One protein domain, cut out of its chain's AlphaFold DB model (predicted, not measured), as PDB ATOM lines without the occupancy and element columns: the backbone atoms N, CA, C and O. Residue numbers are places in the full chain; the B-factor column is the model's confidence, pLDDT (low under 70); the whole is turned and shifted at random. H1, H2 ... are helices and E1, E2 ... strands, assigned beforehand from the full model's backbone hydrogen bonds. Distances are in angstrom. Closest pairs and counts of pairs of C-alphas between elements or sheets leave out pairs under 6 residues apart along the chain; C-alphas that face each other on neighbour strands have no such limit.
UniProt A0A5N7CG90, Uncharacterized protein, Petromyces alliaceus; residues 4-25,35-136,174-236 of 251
ATOM      1  N   LEU A   4     118.513  40.251 118.715       97.50
ATOM      2  CA  LEU A   4     118.692  39.351 117.580       97.50
ATOM      3  C   LEU A   4     119.446  38.090 118.018       97.50
ATOM      4  O   LEU A   4     120.260  38.141 118.946       97.50
ATOM      5  N   PHE A   5     119.189  36.974 117.345       97.38
ATOM      6  CA  PHE A   5     119.952  35.739 117.503       97.38
ATOM      7  C   PHE A   5     120.292  35.121 116.141       97.38
ATOM      8  O   PHE A   5     119.632  35.397 115.140       97.38
ATOM      9  N   SER A   6     121.315  34.266 116.136       96.62
ATOM     10  CA  SER A   6     121.672  33.378 115.029       96.62
ATOM     11  C   SER A   6     122.074  32.030 115.620       96.62
ATOM     12  O   SER A   6     122.978  31.983 116.451       96.62
ATOM     13  N   LEU A   7     121.398  30.957 115.216       95.38
ATOM     14  CA  LEU A   7     121.687  29.583 115.622       95.38
ATOM     15  C   LEU A   7     122.193  28.784 114.432       95.38
ATOM     16  O   LEU A   7     121.634  28.869 113.344       95.38
ATOM     17  N   ASP A   8     123.229  27.990 114.667       94.00
ATOM     18  CA  ASP A   8     123.689  26.977 113.724       94.00
ATOM     19  C   ASP A   8     122.895  25.685 113.962       94.00
ATOM     20  O   ASP A   8     122.866  25.169 115.085       94.00
ATOM     21  N   LEU A   9     122.191  25.205 112.936       87.38
ATOM     22  CA  LEU A   9     121.283  24.061 113.049       87.38
ATOM     23  C   LEU A   9     121.955  22.721 112.719       87.38
ATOM     24  O   LEU A   9     121.587  21.701 113.299       87.38
ATOM     25  N   ASP A  10     122.928  22.710 111.809       78.44
ATOM     26  CA  ASP A  10     123.555  21.483 111.297       78.44
ATOM     27  C   ASP A  10     124.980  21.685 110.738       78.44
ATOM     28  O   ASP A  10     125.491  20.844 110.000       78.44
ATOM     29  N   GLY A  11     125.644  22.789 111.090       71.81
ATOM     30  CA  GLY A  11     126.993  23.135 110.635       71.81
ATOM     31  C   GLY A  11     127.033  23.864 109.292       71.81
ATOM     32  O   GLY A  11     128.103  24.302 108.869       71.81
ATOM     33  N   SER A  12     125.895  23.994 108.603       77.62
ATOM     34  CA  SER A  12     125.808  24.680 107.307       77.62
ATOM     35  C   SER A  12     124.623  25.635 107.180       77.62
ATOM     36  O   SER A  12     124.624  26.492 106.294       77.62
ATOM     37  N   ARG A  13     123.621  25.506 108.056       87.38
ATOM     38  CA  ARG A  13     122.389  26.292 108.014       87.38
ATOM     39  C   ARG A  13     122.251  27.159 109.251       87.38
ATOM     40  O   ARG A  13     122.293  26.677 110.382       87.38
ATOM     41  N   ALA A  14     122.020  28.441 109.006       93.38
ATOM     42  CA  ALA A  14     121.716  29.416 110.032       93.38
ATOM     43  C   ALA A  14     120.202  29.589 110.181       93.38
ATOM     44  O   ALA A  14     119.469  29.657 109.193       93.38
ATOM     45  N   LEU A  15     119.751  29.718 111.422       95.69
ATOM     46  CA  LEU A  15     118.429  30.207 111.787       95.69
ATOM     47  C   LEU A  15     118.580  31.525 112.534       95.69
ATOM     48  O   LEU A  15     119.212  31.566 113.591       95.69
ATOM     49  N   THR A  16     117.970  32.586 112.025       97.56
ATOM     50  CA  THR A  16     117.982  33.901 112.663       97.56
ATOM     51  C   THR A  16     116.616  34.280 113.208       97.56
ATOM     52  O   THR A  16     115.592  33.654 112.921       97.56
ATOM     53  N   GLY A  17     116.601  35.309 114.048       97.62
ATOM     54  CA  GLY A  17     115.362  35.883 114.539       97.62
ATOM     55  C   GLY A  17     115.568  36.828 115.710       97.62
ATOM     56  O   GLY A  17     116.662  37.347 115.945       97.62
ATOM     57  N   ARG A  18     114.496  37.034 116.472       97.88
ATOM     58  CA  ARG A  18     114.436  37.886 117.664       97.88
ATOM     59  C   ARG A  18     114.010  37.074 118.876       97.88
ATOM     60  O   ARG A  18     113.150  36.203 118.787       97.88
ATOM     61  N   VAL A  19     114.586  37.378 120.030       96.81
ATOM     62  CA  VAL A  19     114.283  36.690 121.285       96.81
ATOM     63  C   VAL A  19     114.222  37.668 122.453       96.81
ATOM     64  O   VAL A  19     115.040  38.583 122.565       96.81
ATOM     65  N   SER A  20     113.271  37.449 123.362       94.88
ATOM     66  CA  SER A  20     113.256  38.057 124.693       94.88
ATOM     67  C   SER A  20     112.951  36.992 125.732       94.88
ATOM     68  O   SER A  20     111.843  36.458 125.782       94.88
ATOM     69  N   ILE A  21     113.926  36.738 126.601       91.06
ATOM     70  CA  ILE A  21     113.779  35.862 127.762       91.06
ATOM     71  C   ILE A  21     113.708  36.755 129.010       91.06
ATOM     72  O   ILE A  21     114.703  37.406 129.344       91.06
ATOM     73  N   PRO A  22     112.540  36.883 129.661       87.19
ATOM     74  CA  PRO A  22     112.437  37.584 130.934       87.19
ATOM     75  C   PRO A  22     113.105  36.760 132.045       87.19
ATOM     76  O   PRO A  22     113.092  35.533 132.005       87.19
ATOM     77  N   ASN A  23     113.678  37.429 133.051       77.69
ATOM     78  CA  ASN A  23     114.247  36.728 134.202       77.69
ATOM     79  C   ASN A  23     113.143  35.949 134.940       77.69
ATOM     80  O   ASN A  23     112.091  36.544 135.221       77.69
ATOM     81  N   PRO A  24     113.378  34.675 135.304       67.88
ATOM     82  CA  PRO A  24     112.455  33.934 136.148       67.88
ATOM     83  C   PRO A  24     112.257  34.651 137.484       67.88
ATOM     84  O   PRO A  24     113.181  35.267 138.028       67.88
ATOM     85  N   LEU A  25     111.047  34.580 138.034       58.00
ATOM     86  CA  LEU A  25     110.841  34.999 139.413       58.00
ATOM     87  C   LEU A  25     111.513  33.975 140.330       58.00
ATOM     88  O   LEU A  25     111.142  32.807 140.322       58.00
ATOM     89  N   PRO A  35     105.171  28.672 129.104       85.38
ATOM     90  CA  PRO A  35     105.466  28.181 127.763       85.38
ATOM     91  C   PRO A  35     106.562  29.007 127.086       85.38
ATOM     92  O   PRO A  35     106.700  30.204 127.344       85.38
ATOM     93  N   LEU A  36     107.275  28.385 126.146       88.06
ATOM     94  CA  LEU A  36     108.067  29.104 125.153       88.06
ATOM     95  C   LEU A  36     107.152  29.494 123.988       88.06
ATOM     96  O   LEU A  36     106.665  28.631 123.253       88.06
ATOM     97  N   LEU A  37     106.899  30.791 123.815       90.81
ATOM     98  CA  LEU A  37     106.121  31.291 122.684       90.81
ATOM     99  C   LEU A  37     107.033  31.412 121.459       90.81
ATOM    100  O   LEU A  37     107.962  32.219 121.459       90.81
ATOM    101  N   VAL A  38     106.758  30.630 120.418       92.56
ATOM    102  CA  VAL A  38     107.484  30.676 119.143       92.56
ATOM    103  C   VAL A  38     106.606  31.356 118.095       92.56
ATOM    104  O   VAL A  38     105.557  30.845 117.717       92.56
ATOM    105  N   CYS A  39     107.009  32.525 117.616       94.31
ATOM    106  CA  CYS A  39     106.297  33.290 116.601       94.31
ATOM    107  C   CYS A  39     106.855  32.976 115.205       94.31
ATOM    108  O   CYS A  39     108.059  33.083 114.967       94.31
ATOM    109  N   ILE A  40     105.965  32.610 114.282       92.62
ATOM    110  CA  ILE A  40     106.277  32.209 112.908       92.62
ATOM    111  C   ILE A  40     105.515  33.134 111.960       92.62
ATOM    112  O   ILE A  40     104.285  33.119 111.919       92.62
ATOM    113  N   HIS A  41     106.227  33.946 111.188       91.69
ATOM    114  CA  HIS A  41     105.596  34.875 110.251       91.69
ATOM    115  C   HIS A  41     105.043  34.149 109.008       91.69
ATOM    116  O   HIS A  41     105.541  33.091 108.609       91.69
ATOM    117  N   GLY A  42     104.032  34.731 108.365       85.81
ATOM    118  CA  GLY A  42     103.531  34.304 107.056       85.81
ATOM    119  C   GLY A  42     104.432  34.747 105.903       85.81
ATOM    120  O   GLY A  42     105.525  35.276 106.114       85.81
ATOM    121  N   GLY A  43     104.006  34.516 104.662       84.81
ATOM    122  CA  GLY A  43     104.750  34.980 103.491       84.81
ATOM    123  C   GLY A  43     104.954  36.499 103.496       84.81
ATOM    124  O   GLY A  43     104.120  37.246 104.010       84.81
ATOM    125  N   SER A  44     106.050  36.964 102.893       90.38
ATOM    126  CA  SER A  44     106.414  38.388 102.721       90.38
ATOM    127  C   SER A  44     106.734  39.182 103.990       90.38
ATOM    128  O   SER A  44     106.619  40.410 104.000       90.38
ATOM    129  N   TYR A  45     107.121  38.487 105.052       93.06
ATOM    130  CA  TYR A  45     107.526  39.057 106.334       93.06
ATOM    131  C   TYR A  45     108.773  38.335 106.853       93.06
ATOM    132  O   TYR A  45     109.191  37.338 106.271       93.06
ATOM    133  N   ASP A  46     109.349  38.829 107.942       95.31
ATOM    134  CA  ASP A  46     110.355  38.145 108.761       95.31
ATOM    135  C   ASP A  46     110.012  38.352 110.257       95.31
ATOM    136  O   ASP A  46     108.905  38.790 110.593       95.31
ATOM    137  N   SER A  47     110.920  38.036 111.184       96.12
ATOM    138  CA  SER A  47     110.676  38.190 112.626       96.12
ATOM    139  C   SER A  47     110.442  39.636 113.091       96.12
ATOM    140  O   SER A  47     109.902  39.828 114.183       96.12
ATOM    141  N   GLU A  48     110.784  40.655 112.292       95.75
ATOM    142  CA  GLU A  48     110.502  42.074 112.578       95.75
ATOM    143  C   GLU A  48     109.002  42.359 112.661       95.75
ATOM    144  O   GLU A  48     108.563  43.234 113.402       95.75
ATOM    145  N   TYR A  49     108.194  41.553 111.972       93.25
ATOM    146  CA  TYR A  49     106.739  41.644 111.997       93.25
ATOM    147  C   TYR A  49     106.131  41.566 113.405       93.25
ATOM    148  O   TYR A  49     105.040  42.081 113.654       93.25
ATOM    149  N   PHE A  50     106.835  40.916 114.331       95.06
ATOM    150  CA  PHE A  50     106.410  40.759 115.717       95.06
ATOM    151  C   PHE A  50     106.973  41.840 116.656       95.06
ATOM    152  O   PHE A  50     106.646  41.828 117.843       95.06
ATOM    153  N   ASP A  51     107.809  42.755 116.159       95.69
ATOM    154  CA  ASP A  51     108.530  43.764 116.946       95.69
ATOM    155  C   ASP A  51     108.694  45.080 116.171       95.69
ATOM    156  O   ASP A  51     109.807  45.546 115.935       95.69
ATOM    157  N   ILE A  52     107.576  45.658 115.729       93.69
ATOM    158  CA  ILE A  52     107.586  46.820 114.828       93.69
ATOM    159  C   ILE A  52     107.924  48.105 115.598       93.69
ATOM    160  O   ILE A  52     108.778  48.893 115.198       93.69
ATOM    161  N   ASP A  53     107.228  48.326 116.714       93.62
ATOM    162  CA  ASP A  53     107.471  49.426 117.641       93.62
ATOM    163  C   ASP A  53     107.034  49.036 119.067       93.62
ATOM    164  O   ASP A  53     106.489  47.956 119.300       93.62
ATOM    165  N   SER A  54     107.234  49.930 120.040       91.12
ATOM    166  CA  SER A  54     106.908  49.667 121.450       91.12
ATOM    167  C   SER A  54     105.421  49.410 121.737       91.12
ATOM    168  O   SER A  54     105.083  48.899 122.800       91.12
ATOM    169  N   LYS A  55     104.511  49.815 120.847       92.75
ATOM    170  CA  LYS A  55     103.065  49.572 120.959       92.75
ATOM    171  C   LYS A  55     102.646  48.316 120.183       92.75
ATOM    172  O   LYS A  55     101.679  47.662 120.564       92.75
ATOM    173  N   HIS A  56     103.385  47.966 119.137       92.44
ATOM    174  CA  HIS A  56     103.124  46.866 118.213       92.44
ATOM    175  C   HIS A  56     104.215  45.790 118.319       92.44
ATOM    176  O   HIS A  56     104.824  45.399 117.322       92.44
ATOM    177  N   SER A  57     104.470  45.319 119.542       94.25
ATOM    178  CA  SER A  57     105.484  44.303 119.825       94.25
ATOM    179  C   SER A  57     104.947  43.213 120.746       94.25
ATOM    180  O   SER A  57     104.515  43.474 121.875       94.25
ATOM    181  N   ILE A  58     105.030  41.960 120.292       93.94
ATOM    182  CA  ILE A  58     104.723  40.798 121.136       93.94
ATOM    183  C   ILE A  58     105.737  40.663 122.274       93.94
ATOM    184  O   ILE A  58     105.423  40.103 123.321       93.94
ATOM    185  N   PHE A  59     106.950  41.195 122.102       95.25
ATOM    186  CA  PHE A  59     108.001  41.123 123.107       95.25
ATOM    187  C   PHE A  59     107.708  42.047 124.292       95.25
ATOM    188  O   PHE A  59     108.021  41.691 125.427       95.25
ATOM    189  N   GLU A  60     107.062  43.198 124.076       94.94
ATOM    190  CA  GLU A  60     106.565  44.052 125.167       94.94
ATOM    191  C   GLU A  60     105.485  43.345 125.996       94.94
ATOM    192  O   GLU A  60     105.529  43.354 127.234       94.94
ATOM    193  N   LEU A  61     104.568  42.642 125.324       91.25
ATOM    194  CA  LEU A  61     103.560  41.823 125.992       91.25
ATOM    195  C   LEU A  61     104.197  40.638 126.734       91.25
ATOM    196  O   LEU A  61     103.908  40.423 127.909       91.25
ATOM    197  N   GLY A  62     105.111  39.913 126.086       91.38
ATOM    198  CA  GLY A  62     105.846  38.794 126.671       91.38
ATOM    199  C   GLY A  62     106.626  39.205 127.919       91.38
ATOM    200  O   GLY A  62     106.537  38.541 128.947       91.38
ATOM    201  N   LYS A  63     107.303  40.361 127.900       91.12
ATOM    202  CA  LYS A  63     107.967  40.923 129.089       91.12
ATOM    203  C   LYS A  63     106.979  41.219 130.217       91.12
ATOM    204  O   LYS A  63     107.254  40.870 131.363       91.12
ATOM    205  N   SER A  64     105.838  41.823 129.894       89.94
ATOM    206  CA  SER A  64     104.803  42.177 130.873       89.94
ATOM    207  C   SER A  64     104.174  40.942 131.524       89.94
ATOM    208  O   SER A  64     103.941  40.923 132.731       89.94
ATOM    209  N   LEU A  65     103.955  39.888 130.735       88.44
ATOM    210  CA  LEU A  65     103.396  38.609 131.184       88.44
ATOM    211  C   LEU A  65     104.452  37.622 131.698       88.44
ATOM    212  O   LEU A  65     104.096  36.562 132.206       88.44
ATOM    213  N   ARG A  66     105.739  37.968 131.586       88.06
ATOM    214  CA  ARG A  66     106.889  37.096 131.874       88.06
ATOM    215  C   ARG A  66     106.878  35.787 131.075       88.06
ATOM    216  O   ARG A  66     107.271  34.746 131.586       88.06
ATOM    217  N   ILE A  67     106.459  35.857 129.816       88.38
ATOM    218  CA  ILE A  67     106.486  34.745 128.863       88.38
ATOM    219  C   ILE A  67     107.725  34.911 127.968       88.38
ATOM    220  O   ILE A  67     107.887  35.982 127.374       88.38
ATOM    221  N   PRO A  68     108.614  33.905 127.866       91.50
ATOM    222  CA  PRO A  68     109.707  33.925 126.905       91.50
ATOM    223  C   PRO A  68     109.153  33.844 125.482       91.50
ATOM    224  O   PRO A  68     108.321  32.989 125.172       91.50
ATOM    225  N   VAL A  69     109.629  34.740 124.619       94.12
ATOM    226  CA  VAL A  69     109.181  34.837 123.225       94.12
ATOM    227  C   VAL A  69     110.371  34.733 122.287       94.12
ATOM    228  O   VAL A  69     111.382  35.413 122.479       94.12
ATOM    229  N   VAL A  70     110.225  33.907 121.256       96.06
ATOM    230  CA  VAL A  70     111.168  33.727 120.152       96.06
ATOM    231  C   VAL A  70     110.402  33.936 118.853       96.06
ATOM    232  O   VAL A  70     109.518  33.152 118.541       96.06
ATOM    233  N   ALA A  71     110.729  34.962 118.077       96.81
ATOM    234  CA  ALA A  71     110.240  35.109 116.711       96.81
ATOM    235  C   ALA A  71     111.339  34.678 115.743       96.81
ATOM    236  O   ALA A  71     112.437  35.230 115.790       96.81
ATOM    237  N   ILE A  72     111.055  33.705 114.882       96.56
ATOM    238  CA  ILE A  72     112.031  33.201 113.910       96.56
ATOM    239  C   ILE A  72     111.858  33.877 112.558       96.56
ATOM    240  O   ILE A  72     110.732  34.182 112.164       96.56
ATOM    241  N   ASP A  73     112.955  34.040 111.830       95.00
ATOM    242  CA  ASP A  73     112.907  34.185 110.380       95.00
ATOM    243  C   ASP A  73     112.784  32.769 109.801       95.00
ATOM    244  O   ASP A  73     113.648  31.921 110.041       95.00
ATOM    245  N   ARG A  74     111.689  32.463 109.094       91.06
ATOM    246  CA  ARG A  74     111.519  31.150 108.453       91.06
ATOM    247  C   ARG A  74     112.652  30.899 107.447       91.06
ATOM    248  O   ARG A  74     113.194  31.858 106.898       91.06
ATOM    249  N   PRO A  75     112.993  29.633 107.156       87.31
ATOM    250  CA  PRO A  75     113.959  29.309 106.109       87.31
ATOM    251  C   PRO A  75     113.670  30.068 104.804       87.31
ATOM    252  O   PRO A  75     112.556  30.023 104.283       87.31
ATOM    253  N   GLY A  76     114.676  30.773 104.279       85.94
ATOM    254  CA  GLY A  76     114.550  31.583 103.061       85.94
ATOM    255  C   GLY A  76     114.065  33.020 103.282       85.94
ATOM    256  O   GLY A  76     113.877  33.739 102.304       85.94
ATOM    257  N   TYR A  77     113.896  33.443 104.537       90.75
ATOM    258  CA  TYR A  77     113.605  34.819 104.938       90.75
ATOM    259  C   TYR A  77     114.667  35.352 105.901       90.75
ATOM    260  O   TYR A  77     115.340  34.591 106.597       90.75
ATOM    261  N   GLY A  78     114.779  36.682 105.978       91.69
ATOM    262  CA  GLY A  78     115.700  37.352 106.895       91.69
ATOM    263  C   GLY A  78     117.143  36.881 106.704       91.69
ATOM    264  O   GLY A  78     117.663  36.899 105.590       91.69
ATOM    265  N   GLY A  79     117.785  36.468 107.797       91.50
ATOM    266  CA  GLY A  79     119.118  35.859 107.782       91.50
ATOM    267  C   GLY A  79     119.119  34.325 107.801       91.50
ATOM    268  O   GLY A  79     120.196  33.731 107.840       91.50
ATOM    269  N   SER A  80     117.948  33.679 107.789       92.88
ATOM    270  CA  SER A  80     117.838  32.223 107.850       92.88
ATOM    271  C   SER A  80     118.150  31.586 106.501       92.88
ATOM    272  O   SER A  80     117.615  31.977 105.460       92.88
ATOM    273  N   THR A  81     118.973  30.541 106.517       89.69
ATOM    274  CA  THR A  81     119.315  29.779 105.316       89.69
ATOM    275  C   THR A  81     118.059  29.143 104.719       89.69
ATOM    276  O   THR A  81     117.234  28.567 105.432       89.69
ATOM    277  N   ALA A  82     117.894  29.246 103.400       82.69
ATOM    278  CA  ALA A  82     116.819  28.558 102.694       82.69
ATOM    279  C   ALA A  82     116.951  27.040 102.874       82.69
ATOM    280  O   ALA A  82     118.051  26.492 102.804       82.69
ATOM    281  N   TYR A  83     115.828  26.350 103.096       69.19
ATOM    282  CA  TYR A  83     115.837  24.895 103.279       69.19
ATOM    283  C   TYR A  83     116.411  24.178 102.049       69.19
ATOM    284  O   TYR A  83     117.106  23.176 102.219       69.19
ATOM    285  N   THR A  84     116.206  24.732 100.849       63.28
ATOM    286  CA  THR A  84     116.824  24.280  99.596       63.28
ATOM    287  C   THR A  84     116.597  25.273  98.445       63.28
ATOM    288  O   THR A  84     115.487  25.789  98.317       63.28
ATOM    289  N   ASP A  85     117.559  25.383  97.524       53.69
ATOM    290  CA  ASP A  85     117.351  25.851  96.138       53.69
ATOM    291  C   ASP A  85     116.660  24.758  95.285       53.69
ATOM    292  O   ASP A  85     117.106  24.449  94.180       53.69
ATOM    293  N   LEU A  86     115.632  24.075  95.811       54.97
ATOM    294  CA  LEU A  86     114.933  23.040  95.040       54.97
ATOM    295  C   LEU A  86     114.253  23.725  93.858       54.97
ATOM    296  O   LEU A  86     113.414  24.612  94.042       54.97
ATOM    297  N   LYS A  87     114.604  23.301  92.646       57.38
ATOM    298  CA  LYS A  87     113.813  23.649  91.471       57.38
ATOM    299  C   LYS A  87     112.472  22.930  91.598       57.38
ATOM    300  O   LYS A  87     112.395  21.855  92.187       57.38
ATOM    301  N   ASN A  88     111.411  23.509  91.042       56.94
ATOM    302  CA  ASN A  88     110.072  22.902  91.099       56.94
ATOM    303  C   ASN A  88     110.068  21.450  90.573       56.94
ATOM    304  O   ASN A  88     109.353  20.609  91.103       56.94
ATOM    305  N   GLU A  89     110.938  21.147  89.605       56.75
ATOM    306  CA  GLU A  89     111.165  19.807  89.044       56.75
ATOM    307  C   GLU A  89     111.569  18.773  90.118       56.75
ATOM    308  O   GLU A  89     111.013  17.678  90.170       56.75
ATOM    309  N   ASP A  90     112.456  19.142  91.050       63.22
ATOM    310  CA  ASP A  90     112.917  18.252  92.127       63.22
ATOM    311  C   ASP A  90     111.825  17.991  93.185       63.22
ATOM    312  O   ASP A  90     111.855  16.986  93.900       63.22
ATOM    313  N   ILE A  91     110.876  18.923  93.326       65.06
ATOM    314  CA  ILE A  91     109.739  18.825  94.252       65.06
ATOM    315  C   ILE A  91     108.701  17.838  93.697       65.06
ATOM    316  O   ILE A  91     108.228  16.968  94.436       65.06
ATOM    317  N   GLU A  92     108.409  17.931  92.397       65.00
ATOM    318  CA  GLU A  92     107.489  17.032  91.692       65.00
ATOM    319  C   GLU A  92     107.997  15.583  91.682       65.00
ATOM    320  O   GLU A  92     107.241  14.670  92.023       65.00
ATOM    321  N   GLU A  93     109.284  15.354  91.395       67.19
ATOM    322  CA  GLU A  93     109.877  14.006  91.407       67.19
ATOM    323  C   GLU A  93     109.840  13.341  92.791       67.19
ATOM    324  O   GLU A  93     109.680  12.123  92.909       67.19
ATOM    325  N   ARG A  94     109.965  14.132  93.861       69.88
ATOM    326  CA  ARG A  94     109.922  13.644  95.250       69.88
ATOM    327  C   ARG A  94     108.505  13.429  95.775       69.88
ATOM    328  O   ARG A  94     108.359  12.895  96.876       69.88
ATOM    329  N   GLY A  95     107.480  13.862  95.039       76.75
ATOM    330  CA  GLY A  95     106.088  13.818  95.491       76.75
ATOM    331  C   GLY A  95     105.853  14.611  96.782       76.75
ATOM    332  O   GLY A  95     105.047  14.204  97.617       76.75
ATOM    333  N   THR A  96     106.597  15.701  96.979       80.81
ATOM    334  CA  THR A  96     106.467  16.606  98.133       80.81
ATOM    335  C   THR A  96     106.077  18.000  97.643       80.81
ATOM    336  O   THR A  96     105.953  18.217  96.443       80.81
ATOM    337  N   THR A  97     105.877  18.954  98.546       82.44
ATOM    338  CA  THR A  97     105.687  20.369  98.195       82.44
ATOM    339  C   THR A  97     106.603  21.270  99.008       82.44
ATOM    340  O   THR A  97     107.183  20.855 100.017       82.44
ATOM    341  N   PHE A  98     106.712  22.533  98.593       81.69
ATOM    342  CA  PHE A  98     107.491  23.535  99.313       81.69
ATOM    343  C   PHE A  98     107.040  23.670 100.778       81.69
ATOM    344  O   PHE A  98     107.872  23.676 101.688       81.69
ATOM    345  N   SER A  99     105.728  23.716 101.032       82.12
ATOM    346  CA  SER A  99     105.191  23.827 102.392       82.12
ATOM    347  C   SER A  99     105.371  22.539 103.192       82.12
ATOM    348  O   SER A  99     105.624  22.617 104.395       82.12
ATOM    349  N   ASN A 100     105.283  21.358 102.564       83.75
ATOM    350  CA  ASN A 100     105.550  20.095 103.260       83.75
ATOM    351  C   ASN A 100     106.993  20.033 103.759       83.75
ATOM    352  O   ASN A 100     107.236  19.677 104.910       83.75
ATOM    353  N   GLU A 101     107.944  20.394 102.905       83.44
ATOM    354  CA  GLU A 101     109.364  20.391 103.235       83.44
ATOM    355  C   GLU A 101     109.717  21.430 104.304       83.44
ATOM    356  O   GLU A 101     110.392  21.099 105.282       83.44
ATOM    357  N   GLN A 102     109.185  22.652 104.203       84.69
ATOM    358  CA  GLN A 102     109.349  23.644 105.269       84.69
ATOM    359  C   GLN A 102     108.730  23.185 106.591       84.69
ATOM    360  O   GLN A 102     109.351  23.350 107.640       84.69
ATOM    361  N   GLY A 103     107.540  22.575 106.561       85.31
ATOM    362  CA  GLY A 103     106.897  22.023 107.752       85.31
ATOM    363  C   GLY A 103     107.738  20.932 108.417       85.31
ATOM    364  O   GLY A 103     107.983  20.994 109.620       85.31
ATOM    365  N   LYS A 104     108.258  19.979 107.630       85.69
ATOM    366  CA  LYS A 104     109.167  18.925 108.116       85.69
ATOM    367  C   LYS A 104     110.441  19.506 108.721       85.69
ATOM    368  O   LYS A 104     110.899  19.020 109.753       85.69
ATOM    369  N   TYR A 105     111.022  20.533 108.104       86.00
ATOM    370  CA  TYR A 105     112.228  21.169 108.629       86.00
ATOM    371  C   TYR A 105     111.972  21.918 109.934       86.00
ATOM    372  O   TYR A 105     112.768  21.826 110.873       86.00
ATOM    373  N   LEU A 106     110.838  22.622 110.015       88.56
ATOM    374  CA  LEU A 106     110.423  23.292 111.240       88.56
ATOM    375  C   LEU A 106     110.274  22.290 112.392       88.56
ATOM    376  O   LEU A 106     110.853  22.496 113.456       88.56
ATOM    377  N   ASP A 107     109.564  21.189 112.147       88.31
ATOM    378  CA  ASP A 107     109.276  20.153 113.142       88.31
ATOM    379  C   ASP A 107     110.520  19.362 113.576       88.31
ATOM    380  O   ASP A 107     110.815  19.252 114.762       88.31
ATOM    381  N   SER A 108     111.289  18.848 112.615       88.44
ATOM    382  CA  SER A 108     112.395  17.925 112.904       88.44
ATOM    383  C   SER A 108     113.710  18.610 113.279       88.44
ATOM    384  O   SER A 108     114.564  17.978 113.900       88.44
ATOM    385  N   THR A 109     113.899  19.879 112.899       89.94
ATOM    386  CA  THR A 109     115.187  20.580 113.050       89.94
ATOM    387  C   THR A 109     115.055  21.873 113.847       89.94
ATOM    388  O   THR A 109     115.715  22.035 114.875       89.94
ATOM    389  N   VAL A 110     114.187  22.795 113.416       91.25
ATOM    390  CA  VAL A 110     114.106  24.139 114.013       91.25
ATOM    391  C   VAL A 110     113.553  24.096 115.435       91.25
ATOM    392  O   VAL A 110     114.207  24.598 116.346       91.25
ATOM    393  N   PHE A 111     112.378  23.502 115.667       91.31
ATOM    394  CA  PHE A 111     111.779  23.489 117.006       91.31
ATOM    395  C   PHE A 111     112.636  22.747 118.040       91.31
ATOM    396  O   PHE A 111     112.812  23.296 119.132       91.31
ATOM    397  N   PRO A 112     113.247  21.585 117.734       91.38
ATOM    398  CA  PRO A 112     114.197  20.949 118.641       91.38
ATOM    399  C   PRO A 112     115.405  21.835 118.968       91.38
ATOM    400  O   PRO A 112     115.816  21.894 120.127       91.38
ATOM    401  N   ALA A 113     115.954  22.560 117.987       92.75
ATOM    402  CA  ALA A 113     117.076  23.470 118.212       92.75
ATOM    403  C   ALA A 113     116.686  24.679 119.077       92.75
ATOM    404  O   ALA A 113     117.389  25.001 120.034       92.75
ATOM    405  N   LEU A 114     115.532  25.300 118.806       92.50
ATOM    406  CA  LEU A 114     114.988  26.378 119.639       92.50
ATOM    407  C   LEU A 114     114.724  25.907 121.067       92.50
ATOM    408  O   LEU A 114     115.022  26.626 122.018       92.50
ATOM    409  N   TRP A 115     114.173  24.703 121.226       90.19
ATOM    410  CA  TRP A 115     113.938  24.122 122.541       90.19
ATOM    411  C   TRP A 115     115.247  23.858 123.276       90.19
ATOM    412  O   TRP A 115     115.356  24.167 124.455       90.19
ATOM    413  N   LYS A 116     116.262  23.330 122.592       91.62
ATOM    414  CA  LYS A 116     117.581  23.095 123.185       91.62
ATOM    415  C   LYS A 116     118.235  24.397 123.661       91.62
ATOM    416  O   LYS A 116     118.813  24.408 124.744       91.62
ATOM    417  N   GLU A 117     118.133  25.464 122.873       92.50
ATOM    418  CA  GLU A 117     118.753  26.756 123.178       92.50
ATOM    419  C   GLU A 117     117.965  27.556 124.231       92.50
ATOM    420  O   GLU A 117     118.522  28.030 125.220       92.50
ATOM    421  N   PHE A 118     116.656  27.720 124.032       89.81
ATOM    422  CA  PHE A 118     115.827  28.644 124.814       89.81
ATOM    423  C   PHE A 118     114.877  27.940 125.788       89.81
ATOM    424  O   PHE A 118     114.449  28.545 126.773       89.81
ATOM    425  N   GLY A 119     114.575  26.661 125.561       83.56
ATOM    426  CA  GLY A 119     113.692  25.855 126.403       83.56
ATOM    427  C   GLY A 119     114.137  25.743 127.865       83.56
ATOM    428  O   GLY A 119     113.275  25.894 128.723       83.56
ATOM    429  N   PRO A 120     115.435  25.596 128.217       80.44
ATOM    430  CA  PRO A 120     115.864  25.581 129.620       80.44
ATOM    431  C   PRO A 120     115.528  26.861 130.396       80.44
ATOM    432  O   PRO A 120     115.462  26.836 131.621       80.44
ATOM    433  N   SER A 121     115.321  27.981 129.693       66.50
ATOM    434  CA  SER A 121     114.905  29.247 130.308       66.50
ATOM    435  C   SER A 121     113.394  29.330 130.544       66.50
ATOM    436  O   SER A 121     112.939  30.173 131.314       66.50
ATOM    437  N   SER A 122     112.610  28.472 129.888       58.50
ATOM    438  CA  SER A 122     111.214  28.227 130.236       58.50
ATOM    439  C   SER A 122     111.197  27.122 131.290       58.50
ATOM    440  O   SER A 122     111.605  25.999 131.014       58.50
ATOM    441  N   GLU A 123     110.798  27.426 132.522       57.25
ATOM    442  CA  GLU A 123     110.789  26.474 133.643       57.25
ATOM    443  C   GLU A 123     109.695  25.389 133.484       57.25
ATOM    444  O   GLU A 123     108.907  25.166 134.400       57.25
ATOM    445  N   HIS A 124     109.695  24.656 132.361       56.81
ATOM    446  CA  HIS A 124     108.758  23.621 131.891       56.81
ATOM    447  C   HIS A 124     107.512  24.142 131.144       56.81
ATOM    448  O   HIS A 124     106.940  25.170 131.500       56.81
ATOM    449  N   GLY A 125     107.045  23.370 130.143       52.97
ATOM    450  CA  GLY A 125     105.684  23.477 129.605       52.97
ATOM    451  C   GLY A 125     105.462  22.944 128.188       52.97
ATOM    452  O   GLY A 125     105.034  21.808 128.006       52.97
ATOM    453  N   CYS A 126     105.660  23.797 127.187       55.78
ATOM    454  CA  CYS A 126     105.327  23.520 125.792       55.78
ATOM    455  C   CYS A 126     105.880  24.623 124.878       55.78
ATOM    456  O   CYS A 126     106.194  25.724 125.337       55.78
ATOM    457  N   ILE A 127     105.955  24.330 123.580       63.09
ATOM    458  CA  ILE A 127     106.071  25.346 122.533       63.09
ATOM    459  C   ILE A 127     104.654  25.719 122.102       63.09
ATOM    460  O   ILE A 127     103.863  24.850 121.748       63.09
ATOM    461  N   SER A 128     104.327  27.009 122.125       60.28
ATOM    462  CA  SER A 128     103.136  27.527 121.447       60.28
ATOM    463  C   SER A 128     103.578  28.248 120.187       60.28
ATOM    464  O   SER A 128     104.281  29.253 120.273       60.28
ATOM    465  N   ALA A 129     103.195  27.724 119.025       60.94
ATOM    466  CA  ALA A 129     103.475  28.361 117.749       60.94
ATOM    467  C   ALA A 129     102.384  29.396 117.443       60.94
ATOM    468  O   ALA A 129     101.219  29.042 117.274       60.94
ATOM    469  N   PHE A 130     102.750  30.674 117.375       52.88
ATOM    470  CA  PHE A 130     101.862  31.730 116.902       52.88
ATOM    471  C   PHE A 130     102.178  32.031 115.441       52.88
ATOM    472  O   PHE A 130     103.254  32.546 115.130       52.88
ATOM    473  N   HIS A 131     101.242  31.708 114.553       56.56
ATOM    474  CA  HIS A 131     101.361  31.970 113.126       56.56
ATOM    475  C   HIS A 131     100.484  33.154 112.723       56.56
ATOM    476  O   HIS A 131      99.306  33.196 113.077       56.56
ATOM    477  N   ARG A 132     101.037  34.113 111.975       49.88
ATOM    478  CA  ARG A 132     100.255  35.214 111.395       49.88
ATOM    479  C   ARG A 132     100.689  35.467 109.959       49.88
ATOM    480  O   ARG A 132     101.842  35.810 109.709       49.88
ATOM    481  N   GLY A 133      99.730  35.348 109.049       44.72
ATOM    482  CA  GLY A 133      99.890  35.574 107.618       44.72
ATOM    483  C   GLY A 133      99.697  34.292 106.817       44.72
ATOM    484  O   GLY A 133     100.230  33.244 107.159       44.72
ATOM    485  N   HIS A 134      98.939  34.398 105.736       46.09
ATOM    486  CA  HIS A 134      98.722  33.308 104.807       46.09
ATOM    487  C   HIS A 134      99.880  33.253 103.812       46.09
ATOM    488  O   HIS A 134      99.985  34.083 102.913       46.09
ATOM    489  N   GLY A 135     100.713  32.224 103.914       36.56
ATOM    490  CA  GLY A 135     101.176  31.574 102.699       36.56
ATOM    491  C   GLY A 135     100.018  30.732 102.154       36.56
ATOM    492  O   GLY A 135     100.056  29.524 102.281       36.56
ATOM    493  N   GLY A 136      98.937  31.330 101.647       34.72
ATOM    494  CA  GLY A 136      97.700  30.590 101.376       34.72
ATOM    495  C   GLY A 136      96.635  31.440 100.687       34.72
ATOM    496  O   GLY A 136      96.153  32.383 101.291       34.72
ATOM    497  N   TYR A 174     112.374  34.904  93.582       84.88
ATOM    498  CA  TYR A 174     111.543  35.609  94.557       84.88
ATOM    499  C   TYR A 174     110.604  36.653  93.930       84.88
ATOM    500  O   TYR A 174     110.916  37.259  92.905       84.88
ATOM    501  N   MET A 175     109.487  36.934  94.605       87.44
ATOM    502  CA  MET A 175     108.510  37.971  94.244       87.44
ATOM    503  C   MET A 175     108.311  38.986  95.373       87.44
ATOM    504  O   MET A 175     108.279  38.625  96.546       87.44
ATOM    505  N   TRP A 176     108.098  40.252  95.012       89.00
ATOM    506  CA  TRP A 176     107.659  41.302  95.932       89.00
ATOM    507  C   TRP A 176     106.174  41.588  95.737       89.00
ATOM    508  O   TRP A 176     105.723  41.789  94.609       89.00
ATOM    509  N   PHE A 177     105.413  41.652  96.828       85.81
ATOM    510  CA  PHE A 177     104.039  42.140  96.754       85.81
ATOM    511  C   PHE A 177     104.010  43.662  96.684       85.81
ATOM    512  O   PHE A 177     104.787  44.337  97.355       85.81
ATOM    513  N   ASN A 178     103.067  44.211  95.920       87.94
ATOM    514  CA  ASN A 178     102.765  45.634  95.983       87.94
ATOM    515  C   ASN A 178     102.160  45.962  97.372       87.94
ATOM    516  O   ASN A 178     101.137  45.362  97.719       87.94
ATOM    517  N   PRO A 179     102.735  46.899  98.156       86.88
ATOM    518  CA  PRO A 179     102.238  47.233  99.494       86.88
ATOM    519  C   PRO A 179     100.760  47.634  99.530       86.88
ATOM    520  O   PRO A 179     100.022  47.162 100.387       86.88
ATOM    521  N   SER A 180     100.290  48.415  98.552       84.56
ATOM    522  CA  SER A 180      98.884  48.834  98.480       84.56
ATOM    523  C   SER A 180      97.944  47.654  98.232       84.56
ATOM    524  O   SER A 180      96.833  47.631  98.762       84.56
ATOM    525  N   VAL A 181      98.367  46.671  97.432       83.25
ATOM    526  CA  VAL A 181      97.588  45.444  97.199       83.25
ATOM    527  C   VAL A 181      97.565  44.597  98.469       83.25
ATOM    528  O   VAL A 181      96.506  44.118  98.862       83.25
ATOM    529  N   LYS A 182      98.710  44.469  99.148       83.25
ATOM    530  CA  LYS A 182      98.844  43.744 100.416       83.25
ATOM    531  C   LYS A 182      97.945  44.337 101.504       83.25
ATOM    532  O   LYS A 182      97.185  43.593 102.114       83.25
ATOM    533  N   ASP A 183      97.958  45.655 101.684       83.12
ATOM    534  CA  ASP A 183      97.057  46.342 102.617       83.12
ATOM    535  C   ASP A 183      95.594  46.133 102.247       83.12
ATOM    536  O   ASP A 183      94.779  45.857 103.118       83.12
ATOM    537  N   THR A 184      95.252  46.208 100.961       80.50
ATOM    538  CA  THR A 184      93.871  45.994 100.511       80.50
ATOM    539  C   THR A 184      93.385  44.580 100.829       80.50
ATOM    540  O   THR A 184      92.262  44.419 101.290       80.50
ATOM    541  N   LEU A 185      94.226  43.562 100.621       76.88
ATOM    542  CA  LEU A 185      93.891  42.167 100.916       76.88
ATOM    543  C   LEU A 185      93.796  41.900 102.425       76.88
ATOM    544  O   LEU A 185      92.870  41.229 102.874       76.88
ATOM    545  N   MET A 186      94.739  42.438 103.203       75.69
ATOM    546  CA  MET A 186      94.834  42.209 104.650       75.69
ATOM    547  C   MET A 186      93.865  43.073 105.467       75.69
ATOM    548  O   MET A 186      93.531  42.711 106.589       75.69
ATOM    549  N   LEU A 187      93.453  44.230 104.943       78.94
ATOM    550  CA  LEU A 187      92.624  45.234 105.618       78.94
ATOM    551  C   LEU A 187      91.361  45.538 104.800       78.94
ATOM    552  O   LEU A 187      90.952  46.699 104.671       78.94
ATOM    553  N   ASN A 188      90.734  44.497 104.243       75.44
ATOM    554  CA  ASN A 188      89.511  44.595 103.445       75.44
ATOM    555  C   ASN A 188      88.267  44.863 104.315       75.44
ATOM    556  O   ASN A 188      87.298  44.104 104.343       75.44
ATOM    557  N   PHE A 189      88.296  45.951 105.081       77.81
ATOM    558  CA  PHE A 189      87.213  46.282 105.990       77.81
ATOM    559  C   PHE A 189      85.923  46.609 105.220       77.81
ATOM    560  O   PHE A 189      85.976  47.356 104.236       77.81
ATOM    561  N   PRO A 190      84.750  46.146 105.700       78.69
ATOM    562  CA  PRO A 190      83.464  46.502 105.113       78.69
ATOM    563  C   PRO A 190      83.303  48.022 104.960       78.69
ATOM    564  O   PRO A 190      83.765  48.766 105.827       78.69
ATOM    565  N   PRO A 191      82.563  48.524 103.952       78.94
ATOM    566  CA  PRO A 191      82.407  49.968 103.727       78.94
ATOM    567  C   PRO A 191      81.881  50.767 104.930       78.94
ATOM    568  O   PRO A 191      82.115  51.966 105.027       78.94
ATOM    569  N   LYS A 192      81.154  50.113 105.847       80.75
ATOM    570  CA  LYS A 192      80.592  50.724 107.065       80.75
ATOM    571  C   LYS A 192      81.486  50.579 108.301       80.75
ATOM    572  O   LYS A 192      81.117  51.059 109.370       80.75
ATOM    573  N   ALA A 193      82.607  49.876 108.192       80.88
ATOM    574  CA  ALA A 193      83.503  49.649 109.308       80.88
ATOM    575  C   ALA A 193      84.233  50.942 109.679       80.88
ATOM    576  O   ALA A 193      84.811  51.617 108.825       80.88
ATOM    577  N   ASN A 194      84.246  51.269 110.971       82.06
ATOM    578  CA  ASN A 194      85.076  52.356 111.463       82.06
ATOM    579  C   ASN A 194      86.521  51.859 111.604       82.06
ATOM    580  O   ASN A 194      86.867  51.213 112.592       82.06
ATOM    581  N   ARG A 195      87.355  52.154 110.601       79.12
ATOM    582  CA  ARG A 195      88.749  51.687 110.533       79.12
ATOM    583  C   ARG A 195      89.576  52.110 111.747       79.12
ATOM    584  O   ARG A 195      90.387  51.321 112.214       79.12
ATOM    585  N   GLU A 196      89.317  53.290 112.305       81.00
ATOM    586  CA  GLU A 196      90.039  53.809 113.476       81.00
ATOM    587  C   GLU A 196      89.796  52.983 114.749       81.00
ATOM    588  O   GLU A 196      90.609  53.020 115.670       81.00
ATOM    589  N   LEU A 197      88.693  52.226 114.809       82.44
ATOM    590  CA  LEU A 197      88.396  51.315 115.921       82.44
ATOM    591  C   LEU A 197      88.968  49.907 115.717       82.44
ATOM    592  O   LEU A 197      89.040  49.143 116.677       82.44
ATOM    593  N   LEU A 198      89.328  49.544 114.484       82.88
ATOM    594  CA  LEU A 198      89.739  48.182 114.126       82.88
ATOM    595  C   LEU A 198      91.254  48.032 114.016       82.88
ATOM    596  O   LEU A 198      91.785  46.952 114.267       82.88
ATOM    597  N   ILE A 199      91.948  49.102 113.640       85.44
ATOM    598  CA  ILE A 199      93.391  49.100 113.435       85.44
ATOM    599  C   ILE A 199      93.987  50.433 113.882       85.44
ATOM    600  O   ILE A 199      93.408  51.495 113.660       85.44
ATOM    601  N   ASP A 200      95.166  50.382 114.505       89.75
ATOM    602  CA  ASP A 200      95.933  51.599 114.763       89.75
ATOM    603  C   ASP A 200      96.296  52.251 113.411       89.75
ATOM    604  O   ASP A 200      96.881  51.575 112.557       89.75
ATOM    605  N   PRO A 201      95.990  53.546 113.191       88.88
ATOM    606  CA  PRO A 201      96.261  54.235 111.927       88.88
ATOM    607  C   PRO A 201      97.724  54.196 111.466       88.88
ATOM    608  O   PRO A 201      97.995  54.441 110.293       88.88
ATOM    609  N   LYS A 202      98.677  53.897 112.360       90.75
ATOM    610  CA  LYS A 202     100.089  53.728 112.001       90.75
ATOM    611  C   LYS A 202     100.384  52.407 111.304       90.75
ATOM    612  O   LYS A 202     101.355  52.346 110.558       90.75
ATOM    613  N   VAL A 203      99.584  51.363 111.510       88.12
ATOM    614  CA  VAL A 203      99.907  50.014 111.017       88.12
ATOM    615  C   VAL A 203     100.105  49.967 109.495       88.12
ATOM    616  O   VAL A 203     101.121  49.409 109.084       88.12
ATOM    617  N   PRO A 204      99.260  50.599 108.652       88.00
ATOM    618  CA  PRO A 204      99.493  50.623 107.203       88.00
ATOM    619  C   PRO A 204     100.817  51.288 106.791       88.00
ATOM    620  O   PRO A 204     101.417  50.915 105.789       88.00
ATOM    621  N   SER A 205     101.334  52.240 107.581       91.81
ATOM    622  CA  SER A 205     102.622  52.885 107.275       91.81
ATOM    623  C   SER A 205     103.825  51.947 107.415       91.81
ATOM    624  O   SER A 205     104.897  52.249 106.897       91.81
ATOM    625  N   TYR A 206     103.656  50.798 108.080       93.31
ATOM    626  CA  TYR A 206     104.715  49.805 108.247       93.31
ATOM    627  C   TYR A 206     104.767  48.780 107.113       93.31
ATOM    628  O   TYR A 206     105.759  48.060 107.003       93.31
ATOM    629  N   THR A 207     103.740  48.702 106.261       90.38
ATOM    630  CA  THR A 207     103.617  47.634 105.259       90.38
ATOM    631  C   THR A 207     104.801  47.591 104.308       90.38
ATOM    632  O   THR A 207     105.303  46.505 104.033       90.38
ATOM    633  N   GLU A 208     105.280  48.745 103.841       92.06
ATOM    634  CA  GLU A 208     106.435  48.817 102.941       92.06
ATOM    635  C   GLU A 208     107.726  48.345 103.624       92.06
ATOM    636  O   GLU A 208     108.426  47.495 103.080       92.06
ATOM    637  N   ALA A 209     108.000  48.818 104.844       93.50
ATOM    638  CA  ALA A 209     109.201  48.448 105.600       93.50
ATOM    639  C   ALA A 209     109.238  46.954 105.972       93.50
ATOM    640  O   ALA A 209     110.297  46.319 105.968       93.50
ATOM    641  N   LEU A 210     108.072  46.381 106.270       92.50
ATOM    642  CA  LEU A 210     107.922  44.977 106.647       92.50
ATOM    643  C   LEU A 210     107.801  44.039 105.443       92.50
ATOM    644  O   LEU A 210     107.796  42.824 105.628       92.50
ATOM    645  N   ASN A 211     107.672  44.565 104.225       92.06
ATOM    646  CA  ASN A 211     107.541  43.751 103.029       92.06
ATOM    647  C   ASN A 211     108.871  43.060 102.728       92.06
ATOM    648  O   ASN A 211     109.880  43.721 102.508       92.06
ATOM    649  N   LYS A 212     108.874  41.731 102.719       92.75
ATOM    650  CA  LYS A 212     110.038  40.913 102.363       92.75
ATOM    651  C   LYS A 212     109.736  40.119 101.085       92.75
ATOM    652  O   LYS A 212     108.564  39.841 100.812       92.75
ATOM    653  N   PRO A 213     110.754  39.747 100.293       90.62
ATOM    654  CA  PRO A 213     110.548  38.931  99.104       90.62
ATOM    655  C   PRO A 213     110.015  37.543  99.485       90.62
ATOM    656  O   PRO A 213     110.436  36.959 100.480       90.62
ATOM    657  N   VAL A 214     109.092  37.008  98.689       87.62
ATOM    658  CA  VAL A 214     108.501  35.675  98.868       87.62
ATOM    659  C   VAL A 214     109.175  34.690  97.919       87.62
ATOM    660  O   VAL A 214     109.236  34.990  96.724       87.62
ATOM    661  N   PRO A 215     109.639  33.518  98.385       85.81
ATOM    662  CA  PRO A 215     110.132  32.466  97.501       85.81
ATOM    663  C   PRO A 215     109.056  32.029  96.500       85.81
ATOM    664  O   PRO A 215     107.915  31.766  96.885       85.81
ATOM    665  N   LEU A 216     109.403  31.900  95.217       83.62
ATOM    666  CA  LEU A 216     108.426  31.486  94.201       83.62
ATOM    667  C   LEU A 216     107.870  30.077  94.438       83.62
ATOM    668  O   LEU A 216     106.707  29.840  94.127       83.62
ATOM    669  N   GLY A 217     108.662  29.171  95.023       80.00
ATOM    670  CA  GLY A 217     108.190  27.838  95.413       80.00
ATOM    671  C   GLY A 217     107.045  27.892  96.430       80.00
ATOM    672  O   GLY A 217     106.096  27.119  96.322       80.00
ATOM    673  N   GLU A 218     107.077  28.866  97.353       83.38
ATOM    674  CA  GLU A 218     105.982  29.126  98.298       83.38
ATOM    675  C   GLU A 218     104.722  29.535  97.525       83.38
ATOM    676  O   GLU A 218     103.674  28.913  97.666       83.38
ATOM    677  N   LEU A 219     104.833  30.528  96.636       82.94
ATOM    678  CA  LEU A 219     103.696  31.017  95.845       82.94
ATOM    679  C   LEU A 219     103.112  29.961  94.908       82.94
ATOM    680  O   LEU A 219     101.892  29.919  94.732       82.94
ATOM    681  N   HIS A 220     103.967  29.141  94.297       82.56
ATOM    682  CA  HIS A 220     103.537  28.044  93.444       82.56
ATOM    683  C   HIS A 220     102.671  27.080  94.250       82.56
ATOM    684  O   HIS A 220     101.497  26.920  93.928       82.56
ATOM    685  N   ASP A 221     103.207  26.538  95.344       80.38
ATOM    686  CA  ASP A 221     102.525  25.528  96.152       80.38
ATOM    687  C   ASP A 221     101.163  26.013  96.665       80.38
ATOM    688  O   ASP A 221     100.127  25.370  96.489       80.38
ATOM    689  N   ILE A 222     101.140  27.233  97.195       78.44
ATOM    690  CA  ILE A 222      99.932  27.896  97.685       78.44
ATOM    691  C   ILE A 222      98.835  27.988  96.623       78.44
ATOM    692  O   ILE A 222      97.642  27.867  96.925       78.44
ATOM    693  N   ARG A 223      99.236  28.276  95.383       77.00
ATOM    694  CA  ARG A 223      98.321  28.533  94.274       77.00
ATOM    695  C   ARG A 223      97.869  27.247  93.589       77.00
ATOM    696  O   ARG A 223      96.755  27.230  93.068       77.00
ATOM    697  N   THR A 224      98.712  26.217  93.546       79.56
ATOM    698  CA  THR A 224      98.506  25.045  92.681       79.56
ATOM    699  C   THR A 224      98.238  23.759  93.456       79.56
ATOM    700  O   THR A 224      97.327  23.019  93.085       79.56
ATOM    701  N   THR A 225      98.983  23.486  94.529       81.94
ATOM    702  CA  THR A 225      99.011  22.164  95.169       81.94
ATOM    703  C   THR A 225      98.387  22.133  96.557       81.94
ATOM    704  O   THR A 225      97.741  21.136  96.873       81.94
ATOM    705  N   TRP A 226      98.473  23.210  97.349       81.50
ATOM    706  CA  TRP A 226      97.953  23.278  98.727       81.50
ATOM    707  C   TRP A 226      96.503  22.789  98.852       81.50
ATOM    708  O   TRP A 226      96.167  22.032  99.766       81.50
ATOM    709  N   GLN A 227      95.651  23.150  97.884       83.56
ATOM    710  CA  GLN A 227      94.229  22.777  97.874       83.56
ATOM    711  C   GLN A 227      93.970  21.279  97.827       83.56
ATOM    712  O   GLN A 227      92.907  20.832  98.249       83.56
ATOM    713  N   ASN A 228      94.940  20.514  97.338       85.69
ATOM    714  CA  ASN A 228      94.785  19.087  97.124       85.69
ATOM    715  C   ASN A 228      95.135  18.269  98.372       85.69
ATOM    716  O   ASN A 228      94.746  17.106  98.441       85.69
ATOM    717  N   TYR A 229      95.866  18.834  99.342       84.00
ATOM    718  CA  TYR A 229      96.406  18.047 100.457       84.00
ATOM    719  C   TYR A 229      96.234  18.656 101.851       84.00
ATOM    720  O   TYR A 229      96.439  17.944 102.828       84.00
ATOM    721  N   TRP A 230      95.842  19.924 102.010       84.00
ATOM    722  CA  TRP A 230      95.751  20.519 103.354       84.00
ATOM    723  C   TRP A 230      94.779  19.782 104.292       84.00
ATOM    724  O   TRP A 230      95.031  19.692 105.494       84.00
ATOM    725  N   VAL A 231      93.694  19.218 103.745       86.62
ATOM    726  CA  VAL A 231      92.675  18.483 104.514       86.62
ATOM    727  C   VAL A 231      93.285  17.270 105.212       86.62
ATOM    728  O   VAL A 231      93.017  17.053 106.389       86.62
ATOM    729  N   SER A 232      94.169  16.528 104.536       88.62
ATOM    730  CA  SER A 232      94.792  15.337 105.127       88.62
ATOM    731  C   SER A 232      95.718  15.683 106.293       88.62
ATOM    732  O   SER A 232      95.885  14.877 107.206       88.62
ATOM    733  N   TYR A 233      96.303  16.885 106.306       84.81
ATOM    734  CA  TYR A 233      97.048  17.397 107.458       84.81
ATOM    735  C   TYR A 233      96.120  17.829 108.589       84.81
ATOM    736  O   TYR A 233      96.390  17.517 109.747       84.81
ATOM    737  N   ALA A 234      95.019  18.517 108.269       85.75
ATOM    738  CA  ALA A 234      94.041  18.939 109.266       85.75
ATOM    739  C   ALA A 234      93.434  17.739 110.017       85.75
ATOM    740  O   ALA A 234      93.273  17.794 111.234       85.75
ATOM    741  N   GLU A 235      93.177  16.630 109.318       89.38
ATOM    742  CA  GLU A 235      92.679  15.374 109.901       89.38
ATOM    743  C   GLU A 235      93.657  14.716 110.891       89.38
ATOM    744  O   GLU A 235      93.237  13.952 111.758       89.38
ATOM    745  N   GLN A 236      94.956  15.016 110.795       88.75
ATOM    746  CA  GLN A 236      95.994  14.455 111.669       88.75
ATOM    747  C   GLN A 236      96.206  15.262 112.960       88.75
ATOM    748  O   GLN A 236      96.976  14.842 113.826       88.75
TER     749      GLN A 236
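This is residues 4 to 25, 35 to 136 and 174 to 236 of the 251 residues of an uncharacterized protein of Petromyces alliaceus (UniProt A0A5N7CG90). A strongly twisted five-stranded sheet curls round the long, kinked helix H4 on one face, and the short helices H1 and H2 cover part of the other face. Away from the sheet, H5 and H7 pack on each other with H6 farther out, while H3 and H8 gather near the first residues of H4 and H9 follows H8. The printed part has 187 residues with nine named helices and five named strands, in the order E1 E2 E3 H1 H2 E4 H3 H4 E5 H5 H6 H7 H8 H9. The sheet is mixed, in the order E1, E2, E4, E3, E5, and the class is mixed, helices and strands. The whole is compact, with a radius of gyration of the C-alphas of 17.7 A and spans of 49 by 49 by 32 A.

Find C-alpha 4 at (118.692, 39.351, 117.580), where E1, residues 4 to 8, begins. The other strands are E2, residues 14 to 20 and 19.0 A long, E4, residues 69 to 72, E3, residues 36 to 41 and 16.2 A long, and E5, residues 127 to 132 and 16.0 A long. Look next at C-alpha 98, at (107.491, 23.535, 99.313); from there H4 runs to residue 121, 32.4 A from first to last C-alpha. The shorter helices are H1, residues 47 to 50, H2, residues 58 to 65, H3, residues 88 to 93, H5, residues 179 to 186, H6, residues 195 to 198, H7, residues 203 to 210, and H8, residues 216 to 224. H9, residues 226 to 234, ends with C-alpha 234 at (94.041, 18.939, 109.266).

Begin with the hairpin E1 and E2, antiparallel, where N 7 and O 15 are 2.8 A apart. E2 and E4 are antiparallel too, with N 18 and O 71 at 2.8 A. E4 and E3 are parallel, with N 39 and O 70 at 2.7 A, and E3 and E5 are parallel, with N 38 and O 128 at 2.8 A. E3, H1 H2, E4 is a strand-helix-strand unit, two parallel neighbour strands with helices between, and E4, H3 H4, E5 is a split one, with E3 between its strands; both crossovers are right-handed. With H4 on one face and H2 on the other there are three layers. H2 lies over E4 at a height over the sheet of 7.8 A and runs along it, at 5 degrees on the local plane. H1 is on the same face as H2, at a height of 6.1 A. H4 has a kink of 44 degrees near residue 115; its closest C-alphas to E3 are those of Gly 119 and Leu 36, 6.6 A apart. With residues 98 to 99 alone H4 touches H8, at a steep tilt of 60 degrees, opposite ways; the C-alphas of Phe 98 and Gly 217 are closest, 5.8 A apart. H3 is close to H8 but not clearly touching, with the C-alphas of Asn 88 and Gly 217 closest at 6.8 A. H8 and H9 meet only through their link. H5 touches H7, with the C-alphas of Pro 179 and Glu 208 closest at 5.7 A, and H6 is apart from both. Every O i to N i+4 pair is within hydrogen-bond range in H2, H3, H5 and H8; H4 has 16 of 20, H7 has 1 of 4 beside 3 of 5 O i to N i+3 pairs, H9 has 2 of 5 beside 4 of 6, and H1 and H6 are too short for such a pair.

The two C-alphas farthest apart are those of Gly 11 and Lys 192, 54.1 A. Residues 26 to 34 are not printed, with 14.5 A from C-alpha 25 to C-alpha 35, nor are residues 137 to 173, with 16.2 A from C-alpha 136 to C-alpha 174. Of the links that are printed whole, E4 to H3 is long. The model's pLDDT is under 70 at residues 24 to 25, 83 to 94 and 121 to 136; the mean of the printed part is 83.0.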